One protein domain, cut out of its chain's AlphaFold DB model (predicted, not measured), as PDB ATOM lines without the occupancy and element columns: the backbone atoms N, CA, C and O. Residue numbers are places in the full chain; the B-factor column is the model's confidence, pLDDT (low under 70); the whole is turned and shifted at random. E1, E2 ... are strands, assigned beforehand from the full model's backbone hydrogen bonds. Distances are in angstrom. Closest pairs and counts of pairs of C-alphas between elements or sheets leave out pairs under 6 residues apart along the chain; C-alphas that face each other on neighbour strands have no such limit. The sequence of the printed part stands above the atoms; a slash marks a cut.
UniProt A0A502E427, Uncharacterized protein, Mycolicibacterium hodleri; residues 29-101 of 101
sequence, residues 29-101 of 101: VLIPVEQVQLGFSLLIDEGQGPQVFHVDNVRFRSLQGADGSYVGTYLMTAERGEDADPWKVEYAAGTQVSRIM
ATOM      1  N   VAL A  29      50.920  -4.409 -17.451       95.50
ATOM      2  CA  VAL A  29      50.317  -3.174 -17.959       95.50
ATOM      3  C   VAL A  29      49.313  -3.484 -19.062       95.50
ATOM      4  O   VAL A  29      49.529  -4.375 -19.884       95.50
ATOM      5  N   LEU A  30      48.209  -2.738 -19.096       96.31
ATOM      6  CA  LEU A  30      47.270  -2.795 -20.213       96.31
ATOM      7  C   LEU A  30      47.780  -1.907 -21.342       96.31
ATOM      8  O   LEU A  30      48.043  -0.721 -21.136       96.31
ATOM      9  N   ILE A  31      47.911  -2.490 -22.527       96.69
ATOM     10  CA  ILE A  31      48.248  -1.767 -23.751       96.69
ATOM     11  C   ILE A  31      47.194  -2.050 -24.823       96.69
ATOM     12  O   ILE A  31      46.645  -3.154 -24.870       96.69
ATOM     13  N   PRO A  32      46.906  -1.092 -25.718       97.12
ATOM     14  CA  PRO A  32      46.142  -1.389 -26.922       97.12
ATOM     15  C   PRO A  32      46.908  -2.398 -27.791       97.12
ATOM     16  O   PRO A  32      48.138  -2.342 -27.879       97.12
ATOM     17  N   VAL A  33      46.192  -3.311 -28.450       97.00
ATOM     18  CA  VAL A  33      46.788  -4.372 -29.279       97.00
ATOM     19  C   VAL A  33      47.674  -3.810 -30.400       97.00
ATOM     20  O   VAL A  33      48.670  -4.418 -30.778       97.00
ATOM     21  N   GLU A  34      47.387  -2.598 -30.867       97.19
ATOM     22  CA  GLU A  34      48.175  -1.852 -31.848       97.19
ATOM     23  C   GLU A  34      49.603  -1.532 -31.385       97.19
ATOM     24  O   GLU A  34      50.469  -1.262 -32.216       97.19
ATOM     25  N   GLN A  35      49.853  -1.527 -30.074       97.56
ATOM     26  CA  GLN A  35      51.172  -1.282 -29.488       97.56
ATOM     27  C   GLN A  35      51.966  -2.567 -29.237       97.56
ATOM     28  O   GLN A  35      53.115  -2.480 -28.799       97.56
ATOM     29  N   VAL A  36      51.390  -3.746 -29.493       97.19
ATOM     30  CA  VAL A  36      52.102  -5.013 -29.317       97.19
ATOM     31  C   VAL A  36      53.206  -5.143 -30.362       97.19
ATOM     32  O   VAL A  36      52.998  -4.919 -31.554       97.19
ATOM     33  N   GLN A  37      54.394  -5.529 -29.901       96.25
ATOM     34  CA  GLN A  37      55.575  -5.723 -30.732       96.25
ATOM     35  C   GLN A  37      56.119  -7.140 -30.572       96.25
ATOM     36  O   GLN A  37      55.803  -7.846 -29.614       96.25
ATOM     37  N   LEU A  38      56.967  -7.534 -31.523       96.44
ATOM     38  CA  LEU A  38      57.741  -8.768 -31.433       96.44
ATOM     39  C   LEU A  38      58.572  -8.779 -30.142       96.44
ATOM     40  O   LEU A  38      59.131  -7.752 -29.751       96.44
ATOM     41  N   GLY A  39      58.647  -9.936 -29.494       95.06
ATOM     42  CA  GLY A  39      59.346 -10.142 -28.228       95.06
ATOM     43  C   GLY A  39      58.573  -9.691 -26.987       95.06
ATOM     44  O   GLY A  39      59.082  -9.842 -25.878       95.06
ATOM     45  N   PHE A  40      57.359  -9.142 -27.119       96.88
ATOM     46  CA  PHE A  40      56.516  -8.897 -25.947       96.88
ATOM     47  C   PHE A  40      56.006 -10.216 -25.370       96.88
ATOM     48  O   PHE A  40      55.710 -11.157 -26.102       96.88
ATOM     49  N   SER A  41      55.840 -10.248 -24.053       96.56
ATOM     50  CA  SER A  41      55.134 -11.322 -23.363       96.56
ATOM     51  C   SER A  41      53.761 -10.812 -22.951       96.56
ATOM     52  O   SER A  41      53.649  -9.779 -22.289       96.56
ATOM     53  N   LEU A  42      52.711 -11.511 -23.364       96.00
ATOM     54  CA  LEU A  42      51.331 -11.203 -23.013       96.00
ATOM     55  C   LEU A  42      50.798 -12.239 -22.027       96.00
ATOM     56  O   LEU A  42      51.178 -13.406 -22.081       96.00
ATOM     57  N   LEU A  43      49.896 -11.815 -21.150       95.25
ATOM     58  CA  LEU A  43      49.128 -12.715 -20.299       95.25
ATOM     59  C   LEU A  43      47.754 -12.939 -20.934       95.25
ATOM     60  O   LEU A  43      46.973 -11.996 -21.069       95.25
ATOM     61  N   ILE A  44      47.469 -14.178 -21.329       91.94
ATOM     62  CA  ILE A  44      46.236 -14.562 -22.023       91.94
ATOM     63  C   ILE A  44      45.504 -15.615 -21.196       91.94
ATOM     64  O   ILE A  44      46.102 -16.604 -20.783       91.94
ATOM     65  N   ASP A  45      44.209 -15.412 -20.966       89.75
ATOM     66  CA  ASP A  45      43.338 -16.390 -20.311       89.75
ATOM     67  C   ASP A  45      42.258 -16.863 -21.295       89.75
ATOM     68  O   ASP A  45      41.340 -16.119 -21.639       89.75
ATOM     69  N   GLU A  46      42.391 -18.107 -21.761       84.12
ATOM     70  CA  GLU A  46      41.426 -18.782 -22.646       84.12
ATOM     71  C   GLU A  46      40.480 -19.721 -21.862       84.12
ATOM     72  O   GLU A  46      39.910 -20.659 -22.419       84.12
ATOM     73  N   GLY A  47      40.319 -19.505 -20.551       84.62
ATOM     74  CA  GLY A  47      39.439 -20.286 -19.675       84.62
ATOM     75  C   GLY A  47      40.116 -21.459 -18.958       84.62
ATOM     76  O   GLY A  47      39.449 -22.188 -18.225       84.62
ATOM     77  N   GLN A  48      41.429 -21.640 -19.135       85.75
ATOM     78  CA  GLN A  48      42.258 -22.577 -18.354       85.75
ATOM     79  C   GLN A  48      43.164 -21.862 -17.343       85.75
ATOM     80  O   GLN A  48      44.056 -22.476 -16.759       85.75
ATOM     81  N   GLY A  49      42.920 -20.569 -17.127       87.50
ATOM     82  CA  GLY A  49      43.767 -19.700 -16.335       87.50
ATOM     83  C   GLY A  49      44.805 -18.965 -17.187       87.50
ATOM     84  O   GLY A  49      44.985 -19.265 -18.374       87.50
ATOM     85  N   PRO A  50      45.486 -17.983 -16.575       89.56
ATOM     86  CA  PRO A  50      46.404 -17.099 -17.268       89.56
ATOM     87  C   PRO A  50      47.660 -17.849 -17.724       89.56
ATOM     88  O   PRO A  50      48.339 -18.510 -16.939       89.56
ATOM     89  N   GLN A  51      47.984 -17.712 -19.002       91.56
ATOM     90  CA  GLN A  51      49.138 -18.317 -19.652       91.56
ATOM     91  C   GLN A  51      49.980 -17.236 -20.332       91.56
ATOM     92  O   GLN A  51      49.455 -16.249 -20.852       91.56
ATOM     93  N   VAL A  52      51.299 -17.427 -20.324       93.12
ATOM     94  CA  VAL A  52      52.239 -16.502 -20.961       93.12
ATOM     95  C   VAL A  52      52.322 -16.810 -22.450       93.12
ATOM     96  O   VAL A  52      52.625 -17.933 -22.850       93.12
ATOM     97  N   PHE A  53      52.077 -15.792 -23.264       94.50
ATOM     98  CA  PHE A  53      52.161 -15.823 -24.715       94.50
ATOM     99  C   PHE A  53      53.329 -14.944 -25.165       94.50
ATOM    100  O   PHE A  53      53.273 -13.723 -25.014       94.50
ATOM    101  N   HIS A  54      54.391 -15.545 -25.704       96.06
ATOM    102  CA  HIS A  54      55.528 -14.794 -26.237       96.06
ATOM    103  C   HIS A  54      55.294 -14.453 -27.709       96.06
ATOM    104  O   HIS A  54      55.013 -15.324 -28.520       96.06
ATOM    105  N   VAL A  55      55.336 -13.172 -28.058       96.69
ATOM    106  CA  VAL A  55      54.933 -12.706 -29.385       96.69
ATOM    107  C   VAL A  55      56.091 -12.844 -30.375       96.69
ATOM    108  O   VAL A  55      56.990 -12.006 -30.403       96.69
ATOM    109  N   ASP A  56      56.010 -13.828 -31.266       96.38
ATOM    110  CA  ASP A  56      57.021 -14.086 -32.306       96.38
ATOM    111  C   ASP A  56      56.636 -13.513 -33.676       96.38
ATOM    112  O   ASP A  56      57.476 -13.282 -34.549       96.38
ATOM    113  N   ASN A  57      55.345 -13.257 -33.894       95.88
ATOM    114  CA  ASN A  57      54.855 -12.556 -35.077       95.88
ATOM    115  C   ASN A  57      53.646 -11.686 -34.743       95.88
ATOM    116  O   ASN A  57      52.809 -12.073 -33.931       95.88
ATOM    117  N   VAL A  58      53.516 -10.553 -35.437       96.50
ATOM    118  CA  VAL A  58      52.325  -9.696 -35.414       96.50
ATOM    119  C   VAL A  58      51.950  -9.358 -36.852       96.50
ATOM    120  O   VAL A  58      52.785  -8.884 -37.624       96.50
ATOM    121  N   ARG A  59      50.690  -9.582 -37.234       96.62
ATOM    122  CA  ARG A  59      50.153  -9.189 -38.543       96.62
ATOM    123  C   ARG A  59      48.819  -8.485 -38.397       96.62
ATOM    124  O   ARG A  59      47.892  -9.036 -37.816       96.62
ATOM    125  N   PHE A  60      48.704  -7.324 -39.025       95.19
ATOM    126  CA  PHE A  60      47.420  -6.666 -39.219       95.19
ATOM    127  C   PHE A  60      46.677  -7.267 -40.419       95.19
ATOM    128  O   PHE A  60      47.284  -7.544 -41.460       95.19
ATOM    129  N   ARG A  61      45.366  -7.464 -40.287       93.88
ATOM    130  CA  ARG A  61      44.459  -7.914 -41.350       93.88
ATOM    131  C   ARG A  61      43.151  -7.139 -41.274       93.88
ATOM    132  O   ARG A  61      42.795  -6.597 -40.240       93.88
ATOM    133  N   SER A  62      42.436  -7.090 -42.389       92.88
ATOM    134  CA  SER A  62      41.067  -6.583 -42.435       92.88
ATOM    135  C   SER A  62      40.153  -7.762 -42.731       92.88
ATOM    136  O   SER A  62      40.296  -8.395 -43.781       92.88
ATOM    137  N   LEU A  63      39.268  -8.094 -41.795       89.50
ATOM    138  CA  LEU A  63      38.289  -9.163 -41.946       89.50
ATOM    139  C   LEU A  63      36.923  -8.563 -42.252       89.50
ATOM    140  O   LEU A  63      36.505  -7.596 -41.618       89.50
ATOM    141  N   GLN A  64      36.225  -9.140 -43.228       90.19
ATOM    142  CA  GLN A  64      34.857  -8.743 -43.529       90.19
ATOM    143  C   GLN A  64      33.898  -9.430 -42.547       90.19
ATOM    144  O   GLN A  64      33.869 -10.659 -42.459       90.19
ATOM    145  N   GLY A  65      33.139  -8.636 -41.798       82.19
ATOM    146  CA  GLY A  65      32.078  -9.088 -40.908       82.19
ATOM    147  C   GLY A  65      30.853  -9.595 -41.671       82.19
ATOM    148  O   GLY A  65      30.698  -9.378 -42.875       82.19
ATOM    149  N   ALA A  66      29.946 -10.266 -40.958       82.44
ATOM    150  CA  ALA A  66      28.723 -10.837 -41.536       82.44
ATOM    151  C   ALA A  66      27.754  -9.782 -42.109       82.44
ATOM    152  O   ALA A  66      26.917 -10.097 -42.951       82.44
ATOM    153  N   ASP A  67      27.876  -8.535 -41.664       88.88
ATOM    154  CA  ASP A  67      27.130  -7.370 -42.144       88.88
ATOM    155  C   ASP A  67      27.799  -6.676 -43.348       88.88
ATOM    156  O   ASP A  67      27.327  -5.640 -43.814       88.88
ATOM    157  N   GLY A  68      28.901  -7.234 -43.858       88.19
ATOM    158  CA  GLY A  68      29.679  -6.674 -44.957       88.19
ATOM    159  C   GLY A  68      30.632  -5.549 -44.547       88.19
ATOM    160  O   GLY A  68      31.377  -5.072 -45.408       88.19
ATOM    161  N   SER A  69      30.646  -5.140 -43.272       91.38
ATOM    162  CA  SER A  69      31.615  -4.179 -42.741       91.38
ATOM    163  C   SER A  69      33.013  -4.796 -42.650       91.38
ATOM    164  O   SER A  69      33.168  -6.014 -42.643       91.38
ATOM    165  N   TYR A  70      34.049  -3.961 -42.595       88.69
ATOM    166  CA  TYR A  70      35.424  -4.419 -42.396       88.69
ATOM    167  C   TYR A  70      35.884  -4.089 -40.981       88.69
ATOM    168  O   TYR A  70      35.785  -2.942 -40.545       88.69
ATOM    169  N   VAL A  71      36.434  -5.085 -40.291       90.06
ATOM    170  CA  VAL A  71      37.040  -4.946 -38.968       90.06
ATOM    171  C   VAL A  71      38.532  -5.228 -39.087       90.06
ATOM    172  O   VAL A  71      38.945  -6.284 -39.567       90.06
ATOM    173  N   GLY A  72      39.349  -4.268 -38.655       93.88
ATOM    174  CA  GLY A  72      40.788  -4.467 -38.533       93.88
ATOM    175  C   GLY A  72      41.100  -5.406 -37.371       93.88
ATOM    176  O   GLY A  72      40.635  -5.172 -36.255       93.88
ATOM    177  N   THR A  73      41.888  -6.445 -37.616       96.06
ATOM    178  CA  THR A  73      42.339  -7.411 -36.613       96.06
ATOM    179  C   THR A  73      43.858  -7.519 -36.587       96.06
ATOM    180  O   THR A  73      44.546  -7.285 -37.583       96.06
ATOM    181  N   TYR A  74      44.387  -7.876 -35.422       96.50
ATOM    182  CA  TYR A  74      45.789  -8.182 -35.188       96.50
ATOM    183  C   TYR A  74      45.911  -9.661 -34.844       96.50
ATOM    184  O   TYR A  74      45.444 -10.104 -33.796       96.50
ATOM    185  N   LEU A  75      46.544 -10.414 -35.740       96.94
ATOM    186  CA  LEU A  75      46.906 -11.810 -35.543       96.94
ATOM    187  C   LEU A  75      48.318 -11.873 -34.966       96.94
ATOM    188  O   LEU A  75      49.276 -11.456 -35.625       96.94
ATOM    189  N   MET A  76      48.441 -12.431 -33.769       96.62
ATOM    190  CA  MET A  76      49.717 -12.684 -33.113       96.62
ATOM    191  C   MET A  76      49.979 -14.180 -33.050       96.62
ATOM    192  O   MET A  76      49.048 -14.974 -32.897       96.62
ATOM    193  N   THR A  77      51.245 -14.568 -33.177       96.50
ATOM    194  CA  THR A  77      51.655 -15.971 -33.072       96.50
ATOM    195  C   THR A  77      52.799 -16.141 -32.085       96.50
ATOM    196  O   THR A  77      53.697 -15.303 -32.071       96.50
ATOM    197  N   ALA A  78      52.767 -17.237 -31.335       93.75
ATOM    198  CA  ALA A  78      53.830 -17.708 -30.459       93.75
ATOM    199  C   ALA A  78      54.246 -19.122 -30.879       93.75
ATOM    200  O   ALA A  78      53.397 -19.940 -31.254       93.75
ATOM    201  N   GLU A  79      55.528 -19.438 -30.803       90.56
ATOM    202  CA  GLU A  79      56.039 -20.793 -30.947       90.56
ATOM    203  C   GLU A  79      55.506 -21.689 -29.817       90.56
ATOM    204  O   GLU A  79      55.362 -21.279 -28.661       90.56
ATOM    205  N   ARG A  80      55.194 -22.946 -30.146       80.69
ATOM    206  CA  ARG A  80      54.848 -23.977 -29.163       80.69
ATOM    207  C   ARG A  80      55.687 -25.218 -29.428       80.69
ATOM    208  O   ARG A  80      55.274 -26.092 -30.172       80.69
ATOM    209  N   GLY A  81      56.849 -25.313 -28.784       76.88
ATOM    210  CA  GLY A  81      57.735 -26.472 -28.943       76.88
ATOM    211  C   GLY A  81      58.135 -26.747 -30.403       76.88
ATOM    212  O   GLY A  81      57.772 -26.018 -31.317       76.88
ATOM    213  N   GLU A  82      58.915 -27.802 -30.621       71.81
ATOM    214  CA  GLU A  82      59.483 -28.095 -31.949       71.81
ATOM    215  C   GLU A  82      58.454 -28.697 -32.930       71.81
ATOM    216  O   GLU A  82      58.587 -28.528 -34.138       71.81
ATOM    217  N   ASP A  83      57.394 -29.333 -32.410       76.50
ATOM    218  CA  ASP A  83      56.433 -30.126 -33.198       76.50
ATOM    219  C   ASP A  83      54.957 -29.716 -33.021       76.50
ATOM    220  O   ASP A  83      54.068 -30.412 -33.522       76.50
ATOM    221  N   ALA A  84      54.645 -28.633 -32.298       83.38
ATOM    222  CA  ALA A  84      53.258 -28.185 -32.168       83.38
ATOM    223  C   ALA A  84      52.954 -26.983 -33.062       83.38
ATOM    224  O   ALA A  84      53.811 -26.157 -33.382       83.38
ATOM    225  N   ASP A  85      51.686 -26.889 -33.464       89.94
ATOM    226  CA  ASP A  85      51.202 -25.729 -34.194       89.94
ATOM    227  C   ASP A  85      51.475 -24.448 -33.386       89.94
ATOM    228  O   ASP A  85      51.199 -24.417 -32.178       89.94
ATOM    229  N   PRO A  86      51.953 -23.367 -34.037       91.19
ATOM    230  CA  PRO A  86      52.116 -22.084 -33.378       91.19
ATOM    231  C   PRO A  86      50.811 -21.669 -32.708       91.19
ATOM    232  O   PRO A  86      49.738 -21.750 -33.318       91.19
ATOM    233  N   TRP A  87      50.897 -21.198 -31.469       93.19
ATOM    234  CA  TRP A  87      49.745 -20.650 -30.771       93.19
ATOM    235  C   TRP A  87      49.369 -19.329 -31.422       93.19
ATOM    236  O   TRP A  87      50.203 -18.441 -31.572       93.19
ATOM    237  N   LYS A  88      48.115 -19.208 -31.846       94.69
ATOM    238  CA  LYS A  88      47.601 -18.032 -32.545       94.69
ATOM    239  C   LYS A  88      46.507 -17.400 -31.714       94.69
ATOM    240  O   LYS A  88      45.603 -18.101 -31.275       94.69
ATOM    241  N   VAL A  89      46.564 -16.084 -31.587       94.56
ATOM    242  CA  VAL A  89      45.498 -15.278 -30.993       94.56
ATOM    243  C   VAL A  89      45.191 -14.111 -31.919       94.56
ATOM    244  O   VAL A  89      46.091 -13.545 -32.547       94.56
ATOM    245  N   GLU A  90      43.914 -13.773 -32.052       95.44
ATOM    246  CA  GLU A  90      43.449 -12.696 -32.919       95.44
ATOM    247  C   GLU A  90      42.544 -11.756 -32.131       95.44
ATOM    248  O   GLU A  90      41.579 -12.188 -31.502       95.44
ATOM    249  N   TYR A  91      42.858 -10.464 -32.177       94.94
ATOM    250  CA  TYR A  91      42.079  -9.427 -31.510       94.94
ATOM    251  C   TYR A  91      41.692  -8.331 -32.493       94.94
ATOM    252  O   TYR A  91      42.441  -8.008 -33.415       94.94
ATOM    253  N   ALA A  92      40.528  -7.722 -32.280       94.38
ATOM    254  CA  ALA A  92      40.127  -6.535 -33.022       94.38
ATOM    255  C   ALA A  92      40.997  -5.331 -32.631       94.38
ATOM    256  O   ALA A  92      41.426  -5.214 -31.480       94.38
ATOM    257  N   ALA A  93      41.212  -4.409 -33.567       93.19
ATOM    258  CA  ALA A  93      41.799  -3.107 -33.264       93.19
ATOM    259  C   ALA A  93      41.015  -2.409 -32.131       93.19
ATOM    260  O   ALA A  93      39.793  -2.537 -32.033       93.19
ATOM    261  N   GLY A  94      41.723  -1.710 -31.249       93.00
ATOM    262  CA  GLY A  94      41.202  -1.077 -30.041       93.00
ATOM    263  C   GLY A  94      41.119  -1.996 -28.818       93.00
ATOM    264  O   GLY A  94      40.868  -1.507 -27.715       93.00
ATOM    265  N   THR A  95      41.346  -3.306 -28.975       95.69
ATOM    266  CA  THR A  95      41.332  -4.251 -27.847       95.69
ATOM    267  C   THR A  95      42.504  -3.983 -26.902       95.69
ATOM    268  O   THR A  95      43.634  -3.814 -27.351       95.69
ATOM    269  N   GLN A  96      42.247  -3.970 -25.592       97.44
ATOM    270  CA  GLN A  96      43.296  -3.906 -24.570       97.44
ATOM    271  C   GLN A  96      43.816  -5.311 -24.256       97.44
ATOM    272  O   GLN A  96      43.023  -6.228 -24.046       97.44
ATOM    273  N   VAL A  97      45.135  -5.465 -24.185       96.56
ATOM    274  CA  VAL A  97      45.811  -6.713 -23.816       96.56
ATOM    275  C   VAL A  97      46.760  -6.485 -22.642       96.56
ATOM    276  O   VAL A  97      47.299  -5.393 -22.460       96.56
ATOM    277  N   SER A  98      46.967  -7.531 -21.847       96.81
ATOM    278  CA  SER A  98      47.850  -7.515 -20.680       96.81
ATOM    279  C   SER A  98      49.279  -7.847 -21.095       96.81
ATOM    280  O   SER A  98      49.566  -8.994 -21.431       96.81
ATOM    281  N   ARG A  99      50.183  -6.866 -21.064       96.12
ATOM    282  CA  ARG A  99      51.618  -7.064 -21.296       96.12
ATOM    283  C   ARG A  99      52.348  -7.275 -19.972       96.12
ATOM    284  O   ARG A  99      52.171  -6.491 -19.048       96.12
ATOM    285  N   ILE A 100      53.222  -8.271 -19.944       94.94
ATOM    286  CA  ILE A 100      54.222  -8.512 -18.901       94.94
ATOM    287  C   ILE A 100      55.460  -7.643 -19.187       94.94
ATOM    288  O   ILE A 100      55.936  -7.604 -20.330       94.94
ATOM    289  N   MET A 101      55.944  -6.928 -18.169       89.31
ATOM    290  CA  MET A 101      57.116  -6.043 -18.234       89.31
ATOM    291  C   MET A 101      58.434  -6.751 -17.931       89.31
ATOM    292  O   MET A 101      58.436  -7.698 -17.113       89.31
TER     293      MET A 101
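AT A GLANCE: This is residues 29 to 101 of the 101 residues of an uncharacterized protein of Mycolicibacterium hodleri (UniProt A0A502E427). Two strongly twisted antiparallel sheets make a small body of strands: the shorter strands E1, E7, E2 and E3 form one sheet, and the long strands E4, E5 and E6 form the other, which is not laid flat over the first but has its edge strand E6 turned toward it, with the end of E3 coming near the end of E5. E6 lies nearest the middle, residues 33 to 40 run through the space between the sheets on one side, and the loops 65 to 69 and 79 to 86 make the two far ends. The printed part has 73 residues, with no named helix and seven strands, E1 to E7 along the chain, which hold 42 residues; the class is all strand. The sheet orders are E1 - E7 - E2 - E3 and E4 - E5 - E6. The whole is compact, with a radius of gyration of the C-alphas of 12.9 A and spans of 37 by 31 by 25 A.

IN THESE COORDINATES: In the four-strand sheet, E1 is residues 29 to 32, with C-alpha 29 at (50.317, -3.174, -17.959). E7 is residues 96 to 100, 13.1 A long, and its C-alpha 100 is at (54.222, -8.512, -18.901). E2 is residues 41 to 45, and E3 is residues 50 to 54. In the other sheet, E4 is residues 57 to 64, 22.0 A long, and E5 is residues 70 to 78, 25.6 A long, with C-alpha 70 at (35.424, -4.419, -42.396). E6 is residues 87 to 92, 17.2 A long.

HOW THE PARTS SIT: In the four-strand sheet E1 and E3 are the edge strands. E1 and E7 are antiparallel, with N 31 and O 97 at 3.0 A, within hydrogen-bond range. E7 and E2 are antiparallel at 122 degrees, with N 100 and O 41 at 2.8 A. E2 and E3 form a hairpin, with N 44 and O 51 at 2.9 A. E4, E5 and E6 form a meander, each strand the antiparallel neighbour of the one before. In the hairpin E4 and E5, N 61 and O 73 are 2.8 A apart; in the hairpin E5 and E6, N 76 and O 89 are 2.9 A apart. Between the sheets, E3 and E5 have 3 pairs of C-alphas within 8 A, the closest those of His 54 and Ala 78, 5.4 A apart. E3 and E6 are only just apart, at 8.1 A, and E2 and E5 are apart.

THE WHOLE: The C-alphas farthest apart are those of Asp 67 and Glu 82, 39.8 A. The printed part has no cut and ends at Met 101, the chain's last residue. The links E1 to E2 and E5 to E6 are short, the others tight. The mean pLDDT of the printed part is 92.4, and no printed residue is under 70.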